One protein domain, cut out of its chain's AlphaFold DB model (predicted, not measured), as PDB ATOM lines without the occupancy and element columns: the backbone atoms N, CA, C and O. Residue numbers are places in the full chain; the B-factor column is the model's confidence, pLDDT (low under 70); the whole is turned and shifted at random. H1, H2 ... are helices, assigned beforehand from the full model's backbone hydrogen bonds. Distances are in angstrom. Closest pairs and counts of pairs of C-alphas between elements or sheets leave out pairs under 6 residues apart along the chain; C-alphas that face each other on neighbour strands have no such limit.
ATOM      1  N   ALA A   2      88.316   6.927   7.932       58.78
ATOM      2  CA  ALA A   2      87.381   7.369   8.980       58.78
ATOM      3  C   ALA A   2      87.473   6.524  10.270       58.78
ATOM      4  O   ALA A   2      87.591   7.078  11.355       58.78
ATOM      5  N   GLY A   3      87.545   5.190  10.156       60.69
ATOM      6  CA  GLY A   3      87.536   4.298  11.328       60.69
ATOM      7  C   GLY A   3      88.718   4.474  12.288       60.69
ATOM      8  O   GLY A   3      88.523   4.486  13.495       60.69
ATOM      9  N   ARG A   4      89.936   4.715  11.778       65.25
ATOM     10  CA  ARG A   4      91.134   4.888  12.627       65.25
ATOM     11  C   ARG A   4      91.050   6.088  13.572       65.25
ATOM     12  O   ARG A   4      91.558   6.000  14.680       65.25
ATOM     13  N   ARG A   5      90.417   7.185  13.143       76.44
ATOM     14  CA  ARG A   5      90.244   8.391  13.974       76.44
ATOM     15  C   ARG A   5      89.189   8.202  15.066       76.44
ATOM     16  O   ARG A   5      89.226   8.907  16.059       76.44
ATOM     17  N   LEU A   6      88.290   7.241  14.873       78.19
ATOM     18  CA  LEU A   6      87.195   6.916  15.783       78.19
ATOM     19  C   LEU A   6      87.495   5.672  16.641       78.19
ATOM     20  O   LEU A   6      86.609   5.177  17.323       78.19
ATOM     21  N   GLY A   7      88.713   5.114  16.568       84.81
ATOM     22  CA  GLY A   7      89.065   3.861  17.253       84.81
ATOM     23  C   GLY A   7      88.336   2.622  16.716       84.81
ATOM     24  O   GLY A   7      88.398   1.554  17.317       84.81
ATOM     25  N   VAL A   8      87.655   2.738  15.572       81.88
ATOM     26  CA  VAL A   8      86.830   1.671  15.005       81.88
ATOM     27  C   VAL A   8      87.689   0.751  14.128       81.88
ATOM     28  O   VAL A   8      88.310   1.224  13.162       81.88
ATOM     29  N   PRO A   9      87.705  -0.571  14.397       85.88
ATOM     30  CA  PRO A   9      88.401  -1.534  13.558       85.88
ATOM     31  C   PRO A   9      87.934  -1.477  12.102       85.88
ATOM     32  O   PRO A   9      86.754  -1.293  11.797       85.88
ATOM     33  N   LYS A  10      88.858  -1.698  11.162       84.00
ATOM     34  CA  LYS A  10      88.535  -1.717   9.723       84.00
ATOM     35  C   LYS A  10      87.481  -2.782   9.383       84.00
ATOM     36  O   LYS A  10      86.655  -2.551   8.505       84.00
ATOM     37  N   SER A  11      87.508  -3.922  10.072       83.50
ATOM     38  CA  SER A  11      86.508  -4.990   9.951       83.50
ATOM     39  C   SER A  11      85.114  -4.510  10.344       83.50
ATOM     40  O   SER A  11      84.167  -4.767   9.612       83.50
ATOM     41  N   THR A  12      84.998  -3.743  11.430       84.88
ATOM     42  CA  THR A  12      83.736  -3.144  11.882       84.88
ATOM     43  C   THR A  12      83.184  -2.169  10.848       84.88
ATOM     44  O   THR A  12      82.012  -2.251  10.495       84.88
ATOM     45  N   VAL A  13      84.036  -1.303  10.288       83.81
ATOM     46  CA  VAL A  13      83.640  -0.399   9.194       83.81
ATOM     47  C   VAL A  13      83.146  -1.197   7.982       83.81
ATOM     48  O   VAL A  13      82.096  -0.888   7.430       83.81
ATOM     49  N   CYS A  14      83.867  -2.250   7.590       84.31
ATOM     50  CA  CYS A  14      83.481  -3.112   6.472       84.31
ATOM     51  C   CYS A  14      82.133  -3.816   6.717       84.31
ATOM     52  O   CYS A  14      81.258  -3.776   5.857       84.31
ATOM     53  N   GLY A  15      81.942  -4.402   7.904       84.69
ATOM     54  CA  GLY A  15      80.693  -5.060   8.293       84.69
ATOM     55  C   GLY A  15      79.507  -4.099   8.308       84.69
ATOM     56  O   GLY A  15      78.416  -4.461   7.874       84.69
ATOM     57  N   MET A  16      79.734  -2.846   8.707       83.12
ATOM     58  CA  MET A  16      78.723  -1.797   8.624       83.12
ATOM     59  C   MET A  16      78.285  -1.560   7.171       83.12
ATOM     60  O   MET A  16      77.096  -1.627   6.878       83.12
ATOM     61  N   PHE A  17      79.225  -1.386   6.233       83.25
ATOM     62  CA  PHE A  17      78.909  -1.221   4.803       83.25
ATOM     63  C   PHE A  17      78.210  -2.434   4.176       83.25
ATOM     64  O   PHE A  17      77.431  -2.281   3.237       83.25
ATOM     65  N   VAL A  18      78.482  -3.647   4.664       83.81
ATOM     66  CA  VAL A  18      77.738  -4.842   4.237       83.81
ATOM     67  C   VAL A  18      76.278  -4.745   4.671       83.81
ATOM     68  O   VAL A  18      75.402  -4.952   3.837       83.81
ATOM     69  N   ARG A  19      76.003  -4.357   5.924       85.06
ATOM     70  CA  ARG A  19      74.625  -4.163   6.404       85.06
ATOM     71  C   ARG A  19      73.882  -3.085   5.618       85.06
ATOM     72  O   ARG A  19      72.751  -3.325   5.220       85.06
ATOM     73  N   PHE A  20      74.542  -1.966   5.305       84.25
ATOM     74  CA  PHE A  20      73.975  -0.935   4.428       84.25
ATOM     75  C   PHE A  20      73.533  -1.508   3.076       84.25
ATOM     76  O   PHE A  20      72.378  -1.352   2.692       84.25
ATOM     77  N   ARG A  21      74.418  -2.238   2.383       83.81
ATOM     78  CA  ARG A  21      74.083  -2.841   1.082       83.81
ATOM     79  C   ARG A  21      72.955  -3.868   1.180       83.81
ATOM     80  O   ARG A  21      72.097  -3.891   0.306       83.81
ATOM     81  N   ASN A  22      72.939  -4.684   2.234       84.44
ATOM     82  CA  ASN A  22      71.881  -5.673   2.460       84.44
ATOM     83  C   ASN A  22      70.524  -5.014   2.741       84.44
ATOM     84  O   ASN A  22      69.503  -5.526   2.302       84.44
ATOM     85  N   ALA A  23      70.519  -3.864   3.417       83.25
ATOM     86  CA  ALA A  23      69.329  -3.046   3.636       83.25
ATOM     87  C   ALA A  23      68.909  -2.238   2.387       83.25
ATOM     88  O   ALA A  23      68.013  -1.404   2.468       83.25
ATOM     89  N   GLY A  24      69.567  -2.435   1.236       85.25
ATOM     90  CA  GLY A  24      69.297  -1.682   0.008       85.25
ATOM     91  C   GLY A  24      69.740  -0.218   0.071       85.25
ATOM     92  O   GLY A  24      69.377   0.576  -0.795       85.25
ATOM     93  N   LEU A  25      70.534   0.153   1.077       84.25
ATOM     94  CA  LEU A  25      71.020   1.512   1.264       84.25
ATOM     95  C   LEU A  25      72.299   1.735   0.457       84.25
ATOM     96  O   LEU A  25      73.275   0.981   0.548       84.25
ATOM     97  N   SER A  26      72.297   2.816  -0.319       80.94
ATOM     98  CA  SER A  26      73.485   3.323  -1.001       80.94
ATOM     99  C   SER A  26      74.208   4.357  -0.132       80.94
ATOM    100  O   SER A  26      73.636   4.925   0.799       80.94
ATOM    101  N   TRP A  27      75.499   4.557  -0.408       76.38
ATOM    102  CA  TRP A  27      76.308   5.592   0.234       76.38
ATOM    103  C   TRP A  27      76.667   6.680  -0.793       76.38
ATOM    104  O   TRP A  27      77.079   6.314  -1.897       76.38
ATOM    105  N   PRO A  28      76.605   7.985  -0.455       80.81
ATOM    106  CA  PRO A  28      76.251   8.556   0.850       80.81
ATOM    107  C   PRO A  28      74.768   8.392   1.193       80.81
ATOM    108  O   PRO A  28      73.940   8.212   0.305       80.81
ATOM    109  N   LEU A  29      74.451   8.427   2.490       82.19
ATOM    110  CA  LEU A  29      73.072   8.283   2.951       82.19
ATOM    111  C   LEU A  29      72.176   9.409   2.416       82.19
ATOM    112  O   LEU A  29      72.663  10.530   2.227       82.19
ATOM    113  N   PRO A  30      70.875   9.137   2.208       83.62
ATOM    114  CA  PRO A  30      69.916  10.161   1.825       83.62
ATOM    115  C   PRO A  30      69.929  11.327   2.817       83.62
ATOM    116  O   PRO A  30      69.843  11.130   4.032       83.62
ATOM    117  N   ALA A  31      70.025  12.551   2.299       81.25
ATOM    118  CA  ALA A  31      69.920  13.747   3.120       81.25
ATOM    119  C   ALA A  31      68.506  13.821   3.719       81.25
ATOM    120  O   ALA A  31      67.526  13.856   2.979       81.25
ATOM    121  N   GLY A  32      68.410  13.809   5.049       83.50
ATOM    122  CA  GLY A  32      67.136  13.803   5.777       83.50
ATOM    123  C   GLY A  32      66.757  12.460   6.404       83.50
ATOM    124  O   GLY A  32      65.775  12.416   7.133       83.50
ATOM    125  N   MET A  33      67.535  11.395   6.183       84.56
ATOM    126  CA  MET A  33      67.371  10.145   6.931       84.56
ATOM    127  C   MET A  33      67.813  10.343   8.384       84.56
ATOM    128  O   MET A  33      68.952  10.742   8.643       84.56
ATOM    129  N   SER A  34      66.917  10.064   9.329       85.12
ATOM    130  CA  SER A  34      67.215  10.151  10.757       85.12
ATOM    131  C   SER A  34      68.059   8.967  11.235       85.12
ATOM    132  O   SER A  34      68.044   7.879  10.657       85.12
ATOM    133  N   GLU A  35      68.779   9.162  12.342       83.00
ATOM    134  CA  GLU A  35      69.537   8.085  12.990       83.00
ATOM    135  C   GLU A  35      68.627   6.920  13.414       83.00
ATOM    136  O   GLU A  35      69.033   5.764  13.339       83.00
ATOM    137  N   GLN A  36      67.382   7.215  13.797       82.56
ATOM    138  CA  GLN A  36      66.390   6.227  14.230       82.56
ATOM    139  C   GLN A  36      65.861   5.394  13.060       82.56
ATOM    140  O   GLN A  36      65.770   4.174  13.166       82.56
ATOM    141  N   GLU A  37      65.553   6.028  11.926       84.56
ATOM    142  CA  GLU A  37      65.177   5.315  10.698       84.56
ATOM    143  C   GLU A  37      66.329   4.443  10.202       84.56
ATOM    144  O   GLU A  37      66.118   3.307   9.779       84.56
ATOM    145  N   LEU A  38      67.562   4.944  10.306       85.38
ATOM    146  CA  LEU A  38      68.746   4.177   9.953       85.38
ATOM    147  C   LEU A  38      68.921   2.948  10.856       85.38
ATOM    148  O   LEU A  38      69.176   1.851  10.359       85.38
ATOM    149  N   ASP A  39      68.785   3.119  12.169       84.62
ATOM    150  CA  ASP A  39      68.886   2.024  13.133       84.62
ATOM    151  C   ASP A  39      67.778   0.981  12.912       84.62
ATOM    152  O   ASP A  39      68.051  -0.218  12.862       84.62
ATOM    153  N   ALA A  40      66.546   1.419  12.634       85.06
ATOM    154  CA  ALA A  40      65.428   0.536  12.305       85.06
ATOM    155  C   ALA A  40      65.657  -0.269  11.009       85.06
ATOM    156  O   ALA A  40      65.313  -1.450  10.941       85.06
ATOM    157  N   LEU A  41      66.285   0.325   9.991       82.62
ATOM    158  CA  LEU A  41      66.627  -0.371   8.746       82.62
ATOM    159  C   LEU A  41      67.809  -1.336   8.910       82.62
ATOM    160  O   LEU A  41      67.808  -2.417   8.323       82.62
ATOM    161  N   LEU A  42      68.822  -0.966   9.701       82.88
ATOM    162  CA  LEU A  42      70.028  -1.781   9.894       82.88
ATOM    163  C   LEU A  42      69.858  -2.889  10.941       82.88
ATOM    164  O   LEU A  42      70.468  -3.952  10.800       82.88
ATOM    165  N   TYR A  43      69.073  -2.633  11.988       81.88
ATOM    166  CA  TYR A  43      68.940  -3.487  13.171       81.88
ATOM    167  C   TYR A  43      67.481  -3.778  13.560       81.88
ATOM    168  O   TYR A  43      67.226  -4.780  14.223       81.88
ATOM    169  N   GLY A  44      66.508  -2.974  13.119       70.75
ATOM    170  CA  GLY A  44      65.082  -3.172  13.425       70.75
ATOM    171  C   GLY A  44      64.427  -4.366  12.719       70.75
ATOM    172  O   GLY A  44      63.404  -4.864  13.181       70.75
ATOM    173  N   SER A  45      65.046  -4.918  11.670       57.12
ATOM    174  CA  SER A  45      64.620  -6.183  11.035       57.12
ATOM    175  C   SER A  45      65.103  -7.436  11.789       57.12
ATOM    176  O   SER A  45      65.332  -8.486  11.196       57.12
ATOM    177  N   ALA A  46      65.274  -7.356  13.110       51.88
ATOM    178  CA  ALA A  46      65.719  -8.468  13.954       51.88
ATOM    179  C   ALA A  46      64.582  -9.413  14.410       51.88
ATOM    180  O   ALA A  46      64.714 -10.076  15.435       51.88
ATOM    181  N   SER A  47      63.468  -9.517  13.670       51.38
ATOM    182  CA  SER A  47      62.363 -10.429  14.026       51.38
ATOM    183  C   SER A  47      61.687 -11.112  12.827       51.38
ATOM    184  O   SER A  47      60.468 -11.251  12.777       51.38
ATOM    185  N   THR A  48      62.467 -11.586  11.853       42.03
ATOM    186  CA  THR A  48      62.073 -12.689  10.945       42.03
ATOM    187  C   THR A  48      63.328 -13.499  10.592       42.03
ATOM    188  O   THR A  48      63.903 -13.390   9.516       42.03
ATOM    189  N   VAL A  49      63.811 -14.233  11.594       44.97
ATOM    190  CA  VAL A  49      65.035 -15.061  11.629       44.97
ATOM    191  C   VAL A  49      65.050 -16.137  10.500       44.97
ATOM    192  O   VAL A  49      63.978 -16.505  10.025       44.97
ATOM    193  N   PRO A  50      66.213 -16.689  10.074       47.97
ATOM    194  CA  PRO A  50      67.185 -17.285  10.977       47.97
ATOM    195  C   PRO A  50      68.571 -16.650  10.925       47.97
ATOM    196  O   PRO A  50      69.067 -16.186   9.902       47.97
ATOM    197  N   VAL A  51      69.212 -16.743  12.086       55.03
ATOM    198  CA  VAL A  51      70.643 -16.918  12.271       55.03
ATOM    199  C   VAL A  51      71.125 -17.964  11.273       55.03
ATOM    200  O   VAL A  51      71.145 -19.157  11.541       55.03
ATOM    201  N   VAL A  52      71.491 -17.515  10.089       50.94
ATOM    202  CA  VAL A  52      72.432 -18.198   9.228       50.94
ATOM    203  C   VAL A  52      73.245 -17.063   8.656       50.94
ATOM    204  O   VAL A  52      72.733 -16.259   7.889       50.94
ATOM    205  N   LEU A  53      74.471 -16.918   9.137       50.69
ATOM    206  CA  LEU A  53      75.649 -16.862   8.282       50.69
ATOM    207  C   LEU A  53      76.886 -16.748   9.179       50.69
ATOM    208  O   LEU A  53      77.402 -15.681   9.498       50.69
ATOM    209  N   THR A  54      77.345 -17.956   9.498       44.59
ATOM    210  CA  THR A  54      78.737 -18.360   9.328       44.59
ATOM    211  C   THR A  54      79.657 -18.023  10.489       44.59
ATOM    212  O   THR A  54      80.282 -16.968  10.567       44.59
ATOM    213  N   GLU A  55      79.832 -19.040  11.332       46.44
ATOM    214  CA  GLU A  55      81.136 -19.427  11.857       46.44
ATOM    215  C   GLU A  55      82.261 -19.126  10.846       46.44
ATOM    216  O   GLU A  55      82.560 -19.892   9.932       46.44
ATOM    217  N   SER A  56      82.891 -17.966  10.964       53.16
ATOM    218  CA  SER A  56      84.128 -17.662  10.248       53.16
ATOM    219  C   SER A  56      84.986 -16.748  11.090       53.16
ATOM    220  O   SER A  56      85.258 -15.601  10.762       53.16
ATOM    221  N   THR A  57      85.400 -17.291  12.225       43.03
ATOM    222  CA  THR A  57      86.780 -17.228  12.709       43.03
ATOM    223  C   THR A  57      86.903 -18.425  13.656       43.03
ATOM    224  O   THR A  57      86.893 -18.297  14.871       43.03
ATOM    225  N   VAL A  58      86.875 -19.660  13.136       44.84
ATOM    226  CA  VAL A  58      88.132 -20.385  12.873       44.84
ATOM    227  C   VAL A  58      89.310 -19.504  13.254       44.84
ATOM    228  O   VAL A  58      89.682 -18.601  12.506       44.84
ATOM    229  N   MET A  59      89.835 -19.732  14.458       43.94
ATOM    230  CA  MET A  59      91.165 -19.288  14.852       43.94
ATOM    231  C   MET A  59      92.059 -19.258  13.611       43.94
ATOM    232  O   MET A  59      92.242 -20.323  13.008       43.94
ATOM    233  N   PRO A  60      92.620 -18.108  13.188       47.62
ATOM    234  CA  PRO A  60      93.690 -18.161  12.221       47.62
ATOM    235  C   PRO A  60      94.803 -18.900  12.948       47.62
ATOM    236  O   PRO A  60      95.457 -18.362  13.842       47.62
ATOM    237  N   LYS A  61      94.951 -20.187  12.634       51.09
ATOM    238  CA  LYS A  61      96.115 -20.965  13.015       51.09
ATOM    239  C   LYS A  61      97.277 -20.156  12.474       51.09
ATOM    240  O   LYS A  61      97.427 -20.052  11.258       51.09
ATOM    241  N   LEU A  62      97.986 -19.478  13.379       54.81
ATOM    242  CA  LEU A  62      99.153 -18.671  13.057       54.81
ATOM    243  C   LEU A  62      99.959 -19.458  12.023       54.81
ATOM    244  O   LEU A  62     100.242 -20.636  12.284       54.81
ATOM    245  N   PRO A  63     100.302 -18.891  10.853       51.09
ATOM    246  CA  PRO A  63     101.255 -19.563  10.004       51.09
ATOM    247  C   PRO A  63     102.532 -19.617  10.835       51.09
ATOM    248  O   PRO A  63     103.151 -18.589  11.110       51.09
ATOM    249  N   VAL A  64     102.883 -20.809  11.319       60.69
ATOM    250  CA  VAL A  64     104.188 -21.057  11.917       60.69
ATOM    251  C   VAL A  64     105.186 -20.677  10.837       60.69
ATOM    252  O   VAL A  64     105.368 -21.398   9.854       60.69
ATOM    253  N   VAL A  65     105.782 -19.497  10.993       59.75
ATOM    254  CA  VAL A  65     106.875 -19.012  10.162       59.75
ATOM    255  C   VAL A  65     108.025 -19.980  10.392       59.75
ATOM    256  O   VAL A  65     108.812 -19.837  11.326       59.75
ATOM    257  N   LYS A  66     108.120 -21.008   9.547       60.22
ATOM    258  CA  LYS A  66     109.327 -21.818   9.461       60.22
ATOM    259  C   LYS A  66     110.387 -20.952   8.799       60.22
ATOM    260  O   LYS A  66     110.469 -20.875   7.574       60.22
ATOM    261  N   LYS A  67     111.178 -20.260   9.626       62.41
ATOM    262  CA  LYS A  67     112.415 -19.616   9.187       62.41
ATOM    263  C   LYS A  67     113.291 -20.696   8.557       62.41
ATOM    264  O   LYS A  67     113.784 -21.579   9.252       62.41
ATOM    265  N   ARG A  68     113.446 -20.650   7.234       66.94
ATOM    266  CA  ARG A  68     114.471 -21.444   6.554       66.94
ATOM    267  C   ARG A  68     115.829 -20.837   6.923       66.94
ATOM    268  O   ARG A  68     115.978 -19.622   6.767       66.94
ATOM    269  N   PRO A  69     116.797 -21.627   7.412       67.62
ATOM    270  CA  PRO A  69     118.168 -21.159   7.546       67.62
ATOM    271  C   PRO A  69     118.645 -20.717   6.163       67.62
ATOM    272  O   PRO A  69     118.543 -21.482   5.199       67.62
ATOM    273  N   ARG A  70     119.105 -19.470   6.039       66.88
ATOM    274  CA  ARG A  70     119.833 -19.058   4.837       66.88
ATOM    275  C   ARG A  70     121.121 -19.881   4.817       66.88
ATOM    276  O   ARG A  70     121.796 -19.954   5.843       66.88
ATOM    277  N   ARG A  71     121.383 -20.574   3.704       65.31
ATOM    278  CA  ARG A  71     122.635 -21.324   3.536       65.31
ATOM    279  C   ARG A  71     123.833 -20.357   3.606       65.31
ATOM    280  O   ARG A  71     123.632 -19.193   3.253       65.31
ATOM    281  N   PRO A  72     124.997 -20.840   4.081       69.88
ATOM    282  CA  PRO A  72     126.227 -20.054   4.183       69.88
ATOM    283  C   PRO A  72     126.704 -19.545   2.824       69.88
ATOM    284  O   PRO A  72     126.458 -20.260   1.822       69.88
TER     285      PRO A  72
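This is residues 2 to 72 of the 72 residues of the protein "Transposase" of Shigella sonnei (UniProt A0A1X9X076). Little of this domain is regular structure: a small head holds three short helices, and a long tail, residues 46 to 72, stands free and makes most of the length. In the head, H3 stands crosswise near the end of H2, and H1 is by the other end of H2. The printed part has 71 residues with H1, H2 and H3 in that order and no named strand, all helix, with 25 residues in named elements. It is extended, radius of gyration of the C-alphas 19.8 A, spanning 68 by 33 by 19 A.

H1, residues 2 to 5, begins at C-alpha 2 (87.381, 7.369, 8.980) and is 5.8 A long. H2, residues 10 to 22, is 18.6 A long. H3, residues 35 to 42, is 10.4 A long and ends at C-alpha 42 (70.028, -1.781, 9.894).

H1 and H2 only just touch, only at the corner, with 3 pairs of C-alphas within 8 A; H2 takes part with residues 10 to 13 alone, and the closest C-alphas, of Gly 3 and Lys 10, are 6.3 A apart. H2 and H3 are close but not clearly touching, the closest C-alphas, of Arg 19 and Leu 42, 6.2 A apart, and about perpendicular at 79 degrees. H1 and H3 are apart. In H2 and H3 every O i to N i+4 pair is within hydrogen-bond range; H1 is too short for one.

The farthest C-alphas, of Gly 32 and Pro 72, are 68.1 A apart. The printed part has no cut. The link from H2 to H3, 12 residues, is long. Confidence is under 70 at residues 2 to 4 and 45 to 72.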